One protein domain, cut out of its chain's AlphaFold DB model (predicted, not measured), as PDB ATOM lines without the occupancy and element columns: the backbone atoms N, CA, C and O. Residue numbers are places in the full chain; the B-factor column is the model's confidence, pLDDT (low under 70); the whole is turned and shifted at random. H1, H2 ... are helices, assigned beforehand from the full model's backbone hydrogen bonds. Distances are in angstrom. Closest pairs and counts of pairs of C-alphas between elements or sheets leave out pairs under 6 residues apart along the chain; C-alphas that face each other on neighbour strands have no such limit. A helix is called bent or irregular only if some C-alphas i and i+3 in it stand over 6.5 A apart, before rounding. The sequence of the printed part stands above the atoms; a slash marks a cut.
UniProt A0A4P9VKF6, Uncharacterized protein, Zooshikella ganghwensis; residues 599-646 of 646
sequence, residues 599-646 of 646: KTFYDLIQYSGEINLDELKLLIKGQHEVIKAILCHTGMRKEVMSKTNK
ATOM      1  N   LYS A 599     -27.479 -28.736   3.636       30.36
ATOM      2  CA  LYS A 599     -28.098 -28.082   4.805       30.36
ATOM      3  C   LYS A 599     -27.262 -28.200   6.088       30.36
ATOM      4  O   LYS A 599     -27.362 -27.345   6.951       30.36
ATOM      5  N   THR A 600     -26.365 -29.178   6.168       42.97
ATOM      6  CA  THR A 600     -25.660 -29.556   7.406       42.97
ATOM      7  C   THR A 600     -24.363 -28.787   7.679       42.97
ATOM      8  O   THR A 600     -23.802 -28.915   8.759       42.97
ATOM      9  N   PHE A 601     -23.856 -27.988   6.735       36.56
ATOM     10  CA  PHE A 601     -22.539 -27.352   6.888       36.56
ATOM     11  C   PHE A 601     -22.520 -26.242   7.954       36.56
ATOM     12  O   PHE A 601     -21.543 -26.120   8.687       36.56
ATOM     13  N   TYR A 602     -23.600 -25.463   8.080       33.12
ATOM     14  CA  TYR A 602     -23.702 -24.419   9.108       33.12
ATOM     15  C   TYR A 602     -24.078 -24.985  10.484       33.12
ATOM     16  O   TYR A 602     -23.551 -24.519  11.491       33.12
ATOM     17  N   ASP A 603     -24.887 -26.045  10.516       35.78
ATOM     18  CA  ASP A 603     -25.297 -26.695  11.765       35.78
ATOM     19  C   ASP A 603     -24.137 -27.482  12.414       35.78
ATOM     20  O   ASP A 603     -24.044 -27.547  13.637       35.78
ATOM     21  N   LEU A 604     -23.193 -28.009  11.617       35.66
ATOM     22  CA  LEU A 604     -22.004 -28.727  12.108       35.66
ATOM     23  C   LEU A 604     -20.942 -27.814  12.743       35.66
ATOM     24  O   LEU A 604     -20.307 -28.205  13.724       35.66
ATOM     25  N   ILE A 605     -20.767 -26.595  12.221       35.69
ATOM     26  CA  ILE A 605     -19.795 -25.617  12.746       35.69
ATOM     27  C   ILE A 605     -20.260 -25.048  14.092       35.69
ATOM     28  O   ILE A 605     -19.439 -24.700  14.936       35.69
ATOM     29  N   GLN A 606     -21.573 -24.985  14.319       34.09
ATOM     30  CA  GLN A 606     -22.130 -24.418  15.544       34.09
ATOM     31  C   GLN A 606     -22.194 -25.422  16.713       34.09
ATOM     32  O   GLN A 606     -22.391 -24.995  17.848       34.09
ATOM     33  N   TYR A 607     -21.996 -26.729  16.464       35.94
ATOM     34  CA  TYR A 607     -22.261 -27.793  17.450       35.94
ATOM     35  C   TYR A 607     -21.122 -28.778  17.769       35.94
ATOM     36  O   TYR A 607     -21.333 -29.665  18.596       35.94
ATOM     37  N   SER A 608     -19.916 -28.650  17.208       34.34
ATOM     38  CA  SER A 608     -18.815 -29.579  17.531       34.34
ATOM     39  C   SER A 608     -17.501 -28.858  17.836       34.34
ATOM     40  O   SER A 608     -16.891 -28.231  16.978       34.34
ATOM     41  N   GLY A 609     -17.076 -28.940  19.100       41.81
ATOM     42  CA  GLY A 609     -15.815 -28.378  19.587       41.81
ATOM     43  C   GLY A 609     -14.567 -29.169  19.189       41.81
ATOM     44  O   GLY A 609     -13.473 -28.694  19.452       41.81
ATOM     45  N   GLU A 610     -14.690 -30.331  18.545       46.81
ATOM     46  CA  GLU A 610     -13.547 -31.127  18.084       46.81
ATOM     47  C   GLU A 610     -13.920 -31.859  16.787       46.81
ATOM     48  O   GLU A 610     -14.528 -32.927  16.806       46.81
ATOM     49  N   ILE A 611     -13.597 -31.263  15.638       54.34
ATOM     50  CA  ILE A 611     -13.698 -31.940  14.339       54.34
ATOM     51  C   ILE A 611     -12.388 -32.688  14.100       54.34
ATOM     52  O   ILE A 611     -11.314 -32.084  14.075       54.34
ATOM     53  N   ASN A 612     -12.482 -33.999  13.877       66.38
ATOM     54  CA  ASN A 612     -11.357 -34.825  13.465       66.38
ATOM     55  C   ASN A 612     -10.798 -34.316  12.120       66.38
ATOM     56  O   ASN A 612     -11.478 -34.304  11.090       66.38
ATOM     57  N   LEU A 613      -9.535 -33.884  12.132       58.16
ATOM     58  CA  LEU A 613      -8.830 -33.302  10.985       58.16
ATOM     59  C   LEU A 613      -8.805 -34.222   9.756       58.16
ATOM     60  O   LEU A 613      -8.774 -33.729   8.627       58.16
ATOM     61  N   ASP A 614      -8.838 -35.538   9.947       67.88
ATOM     62  CA  ASP A 614      -8.798 -36.486   8.833       67.88
ATOM     63  C   ASP A 614     -10.158 -36.637   8.140       67.88
ATOM     64  O   ASP A 614     -10.216 -36.779   6.915       67.88
ATOM     65  N   GLU A 615     -11.257 -36.463   8.874       64.50
ATOM     66  CA  GLU A 615     -12.610 -36.408   8.309       64.50
ATOM     67  C   GLU A 615     -12.816 -35.125   7.496       64.50
ATOM     68  O   GLU A 615     -13.363 -35.161   6.388       64.50
ATOM     69  N   LEU A 616     -12.284 -33.997   7.981       68.56
ATOM     70  CA  LEU A 616     -12.308 -32.732   7.247       68.56
ATOM     71  C   LEU A 616     -11.515 -32.824   5.931       68.56
ATOM     72  O   LEU A 616     -11.980 -32.353   4.891       68.56
ATOM     73  N   LYS A 617     -10.346 -33.480   5.933       74.19
ATOM     74  CA  LYS A 617      -9.558 -33.715   4.709       74.19
ATOM     75  C   LYS A 617     -10.302 -34.596   3.705       74.19
ATOM     76  O   LYS A 617     -10.276 -34.303   2.507       74.19
ATOM     77  N   LEU A 618     -10.975 -35.651   4.167       77.12
ATOM     78  CA  LEU A 618     -11.802 -36.521   3.325       77.12
ATOM     79  C   LEU A 618     -12.971 -35.754   2.691       77.12
ATOM     80  O   LEU A 618     -13.220 -35.899   1.491       77.12
ATOM     81  N   LEU A 619     -13.627 -34.878   3.457       78.06
ATOM     82  CA  LEU A 619     -14.696 -34.011   2.959       78.06
ATOM     83  C   LEU A 619     -14.185 -33.044   1.880       78.06
ATOM     84  O   LEU A 619     -14.774 -32.957   0.799       78.06
ATOM     85  N   ILE A 620     -13.064 -32.362   2.138       85.06
ATOM     86  CA  ILE A 620     -12.436 -31.426   1.193       85.06
ATOM     87  C   ILE A 620     -12.025 -32.152  -0.094       85.06
ATOM     88  O   ILE A 620     -12.292 -31.663  -1.195       85.06
ATOM     89  N   LYS A 621     -11.441 -33.351   0.020       86.81
ATOM     90  CA  LYS A 621     -11.081 -34.185  -1.136       86.81
ATOM     91  C   LYS A 621     -12.316 -34.566  -1.958       86.81
ATOM     92  O   LYS A 621     -12.292 -34.448  -3.180       86.81
ATOM     93  N   GLY A 622     -13.413 -34.951  -1.303       88.25
ATOM     94  CA  GLY A 622     -14.680 -35.250  -1.972       88.25
ATOM     95  C   GLY A 622     -15.265 -34.046  -2.717       88.25
ATOM     96  O   GLY A 622     -15.712 -34.184  -3.855       88.25
ATOM     97  N   GLN A 623     -15.222 -32.850  -2.123       85.44
ATOM     98  CA  GLN A 623     -15.679 -31.623  -2.787       85.44
ATOM     99  C   GLN A 623     -14.807 -31.252  -3.994       85.44
ATOM    100  O   GLN A 623     -15.330 -30.822  -5.023       85.44
ATOM    101  N   HIS A 624     -13.495 -31.471  -3.907       84.69
ATOM    102  CA  HIS A 624     -12.575 -31.229  -5.014       84.69
ATOM    103  C   HIS A 624     -12.888 -32.113  -6.238       84.69
ATOM    104  O   HIS A 624     -12.887 -31.626  -7.371       84.69
ATOM    105  N   GLU A 625     -13.228 -33.388  -6.030       89.12
ATOM    106  CA  GLU A 625     -13.620 -34.293  -7.121       89.12
ATOM    107  C   GLU A 625     -14.965 -33.904  -7.762       89.12
ATOM    108  O   GLU A 625     -15.114 -33.963  -8.985       89.12
ATOM    109  N   VAL A 626     -15.921 -33.394  -6.978       86.50
ATOM    110  CA  VAL A 626     -17.180 -32.845  -7.521       86.50
ATOM    111  C   VAL A 626     -16.915 -31.619  -8.403       86.50
ATOM    112  O   VAL A 626     -17.497 -31.497  -9.483       86.50
ATOM    113  N   ILE A 627     -16.004 -30.729  -7.997       85.75
ATOM    114  CA  ILE A 627     -15.622 -29.557  -8.799       85.75
ATOM    115  C   ILE A 627     -14.977 -29.990 -10.124       85.75
ATOM    116  O   ILE A 627     -15.331 -29.446 -11.173       85.75
ATOM    117  N   LYS A 628     -14.098 -31.002 -10.117       88.06
ATOM    118  CA  LYS A 628     -13.525 -31.572 -11.351       88.06
ATOM    119  C   LYS A 628     -14.604 -32.114 -12.292       88.06
ATOM    120  O   LYS A 628     -14.563 -31.828 -13.489       88.06
ATOM    121  N   ALA A 629     -15.596 -32.834 -11.764       87.81
ATOM    122  CA  ALA A 629     -16.704 -33.362 -12.559       87.81
ATOM    123  C   ALA A 629     -17.559 -32.243 -13.187       87.81
ATOM    124  O   ALA A 629     -17.906 -32.308 -14.369       87.81
ATOM    125  N   ILE A 630     -17.844 -31.173 -12.435       88.62
ATOM    126  CA  ILE A 630     -18.560 -29.994 -12.951       88.62
ATOM    127  C   ILE A 630     -17.757 -29.324 -14.072       88.62
ATOM    128  O   ILE A 630     -18.317 -29.011 -15.126       88.62
ATOM    129  N   LEU A 631     -16.447 -29.134 -13.886       84.00
ATOM    130  CA  LEU A 631     -15.582 -28.535 -14.903       84.00
ATOM    131  C   LEU A 631     -15.547 -29.381 -16.183       84.00
ATOM    132  O   LEU A 631     -15.719 -28.831 -17.273       84.00
ATOM    133  N   CYS A 632     -15.446 -30.707 -16.062       90.44
ATOM    134  CA  CYS A 632     -15.536 -31.631 -17.193       90.44
ATOM    135  C   CYS A 632     -16.868 -31.474 -17.953       90.44
ATOM    136  O   CYS A 632     -16.871 -31.241 -19.165       90.44
ATOM    137  N   HIS A 633     -18.001 -31.460 -17.242       88.88
ATOM    138  CA  HIS A 633     -19.315 -31.240 -17.851       88.88
ATOM    139  C   HIS A 633     -19.447 -29.876 -18.536       88.88
ATOM    140  O   HIS A 633     -20.059 -29.775 -19.602       88.88
ATOM    141  N   THR A 634     -18.870 -28.811 -17.970       88.50
ATOM    142  CA  THR A 634     -18.870 -27.497 -18.633       88.50
ATOM    143  C   THR A 634     -18.009 -27.476 -19.896       88.50
ATOM    144  O   THR A 634     -18.388 -26.813 -20.865       88.50
ATOM    145  N   GLY A 635     -16.909 -28.235 -19.926       91.75
ATOM    146  CA  GLY A 635     -16.094 -28.460 -21.121       91.75
ATOM    147  C   GLY A 635     -16.888 -29.157 -22.227       91.75
ATOM    148  O   GLY A 635     -17.005 -28.618 -23.327       91.75
ATOM    149  N   MET A 636     -17.543 -30.278 -21.905       86.69
ATOM    150  CA  MET A 636     -18.411 -30.991 -22.852       86.69
ATOM    151  C   MET A 636     -19.549 -30.102 -23.363       86.69
ATOM    152  O   MET A 636     -19.865 -30.099 -24.549       86.69
ATOM    153  N   ARG A 637     -20.147 -29.280 -22.492       84.06
ATOM    154  CA  ARG A 637     -21.209 -28.349 -22.892       84.06
ATOM    155  C   ARG A 637     -20.707 -27.285 -23.868       84.06
ATOM    156  O   ARG A 637     -21.429 -26.953 -24.806       84.06
ATOM    157  N   LYS A 638     -19.492 -26.757 -23.679       87.94
ATOM    158  CA  LYS A 638     -18.868 -25.832 -24.641       87.94
ATOM    159  C   LYS A 638     -18.629 -26.507 -25.988       87.94
ATOM    160  O   LYS A 638     -18.900 -25.892 -27.014       87.94
ATOM    161  N   GLU A 639     -18.183 -27.759 -25.990       86.88
ATOM    162  CA  GLU A 639     -17.975 -28.521 -27.221       86.88
ATOM    163  C   GLU A 639     -19.292 -28.774 -27.967       86.88
ATOM    164  O   GLU A 639     -19.381 -28.512 -29.167       86.88
ATOM    165  N   VAL A 640     -20.343 -29.194 -27.255       87.06
ATOM    166  CA  VAL A 640     -21.685 -29.376 -27.832       87.06
ATOM    167  C   VAL A 640     -22.198 -28.060 -28.411       87.06
ATOM    168  O   VAL A 640     -22.590 -28.035 -29.570       87.06
ATOM    169  N   MET A 641     -22.119 -26.946 -27.671       84.19
ATOM    170  CA  MET A 641     -22.545 -25.644 -28.202       84.19
ATOM    171  C   MET A 641     -21.706 -25.191 -29.404       84.19
ATOM    172  O   MET A 641     -22.249 -24.601 -30.332       84.19
ATOM    173  N   SER A 642     -20.403 -25.489 -29.434       89.88
ATOM    174  CA  SER A 642     -19.557 -25.202 -30.597       89.88
ATOM    175  C   SER A 642     -19.940 -26.034 -31.821       89.88
ATOM    176  O   SER A 642     -19.785 -25.542 -32.934       89.88
ATOM    177  N   LYS A 643     -20.397 -27.277 -31.630       88.19
ATOM    178  CA  LYS A 643     -20.893 -28.141 -32.708       88.19
ATOM    179  C   LYS A 643     -22.291 -27.736 -33.173       88.19
ATOM    180  O   LYS A 643     -22.560 -27.858 -34.351       88.19
ATOM    181  N   THR A 644     -23.153 -27.235 -32.285       86.00
ATOM    182  CA  THR A 644     -24.502 -26.750 -32.638       86.00
ATOM    183  C   THR A 644     -24.491 -25.388 -33.341       86.00
ATOM    184  O   THR A 644     -25.430 -25.069 -34.060       86.00
ATOM    185  N   ASN A 645     -23.457 -24.572 -33.121       76.56
ATOM    186  CA  ASN A 645     -23.301 -23.273 -33.787       76.56
ATOM    187  C   ASN A 645     -22.661 -23.364 -35.187       76.56
ATOM    188  O   ASN A 645     -22.619 -22.349 -35.880       76.56
ATOM    189  N   LYS A 646     -22.124 -24.528 -35.564       66.19
ATOM    190  CA  LYS A 646     -21.698 -24.844 -36.934       66.19
ATOM    191  C   LYS A 646     -22.863 -25.482 -37.672       66.19
ATOM    192  O   LYS A 646     -22.982 -25.198 -38.880       66.19
TER     193      LYS A 646
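AT A GLANCE: This is residues 599 to 646 of the 646 residues of an uncharacterized protein of Zooshikella ganghwensis (UniProt A0A4P9VKF6). The model is a hook: one long, straight helix, H2, forms the shaft, and a short helix, H1, is the small barb beside the first end of H2. The link between them, residues 608 to 612, turns the backbone round, and H1 and H2 run roughly in opposing directions with an open space between them. The printed part has 48 residues, with two named helices in the order H1, H2 and no named strand; the class is all helix. The whole is extended, with a radius of gyration of the C-alphas of 17.8 A, and the C-alphas span 57 by 20 by 7 A.

IN THESE COORDINATES: H1 is residues 600 to 607, from C-alpha 600 at (-25.660, -29.556, 7.406) to C-alpha 607 at (-22.261, -27.793, 17.450), a length of 10.7 A. H2 is residues 613 to 644, from C-alpha 613 at (-8.830, -33.302, 10.985) to C-alpha 644 at (-24.502, -26.750, -32.638), a length of 46.8 A.

HOW THE PARTS SIT: H1 and H2 are apart, with no C-alpha of the one within 8 A of the other. Along H1 z rises from 7.406 to 17.450, and along H2 it falls from 10.985 to -32.638. A tight link of 5 residues joins the two. Neither helix is bent. In H2 every O i to N i+4 pair is within hydrogen-bond range; in H1 2 of 4 are, and 0 of its 5 O i to N i+3 pairs.

THE WHOLE: The two C-alphas farthest apart are those of Gly 609 and Lys 646, at 56.9 A. Residues 599 to 646 stand free: no C-alpha 8 or more residues away along the chain comes within 10 A. The printed part has no cut and ends at the chain's last residue, Lys 646. The mean pLDDT of the printed part is 70.3; residues 599 to 616 and residue 646 are under 70, and the mean is 36 for H1 and 83 for H2.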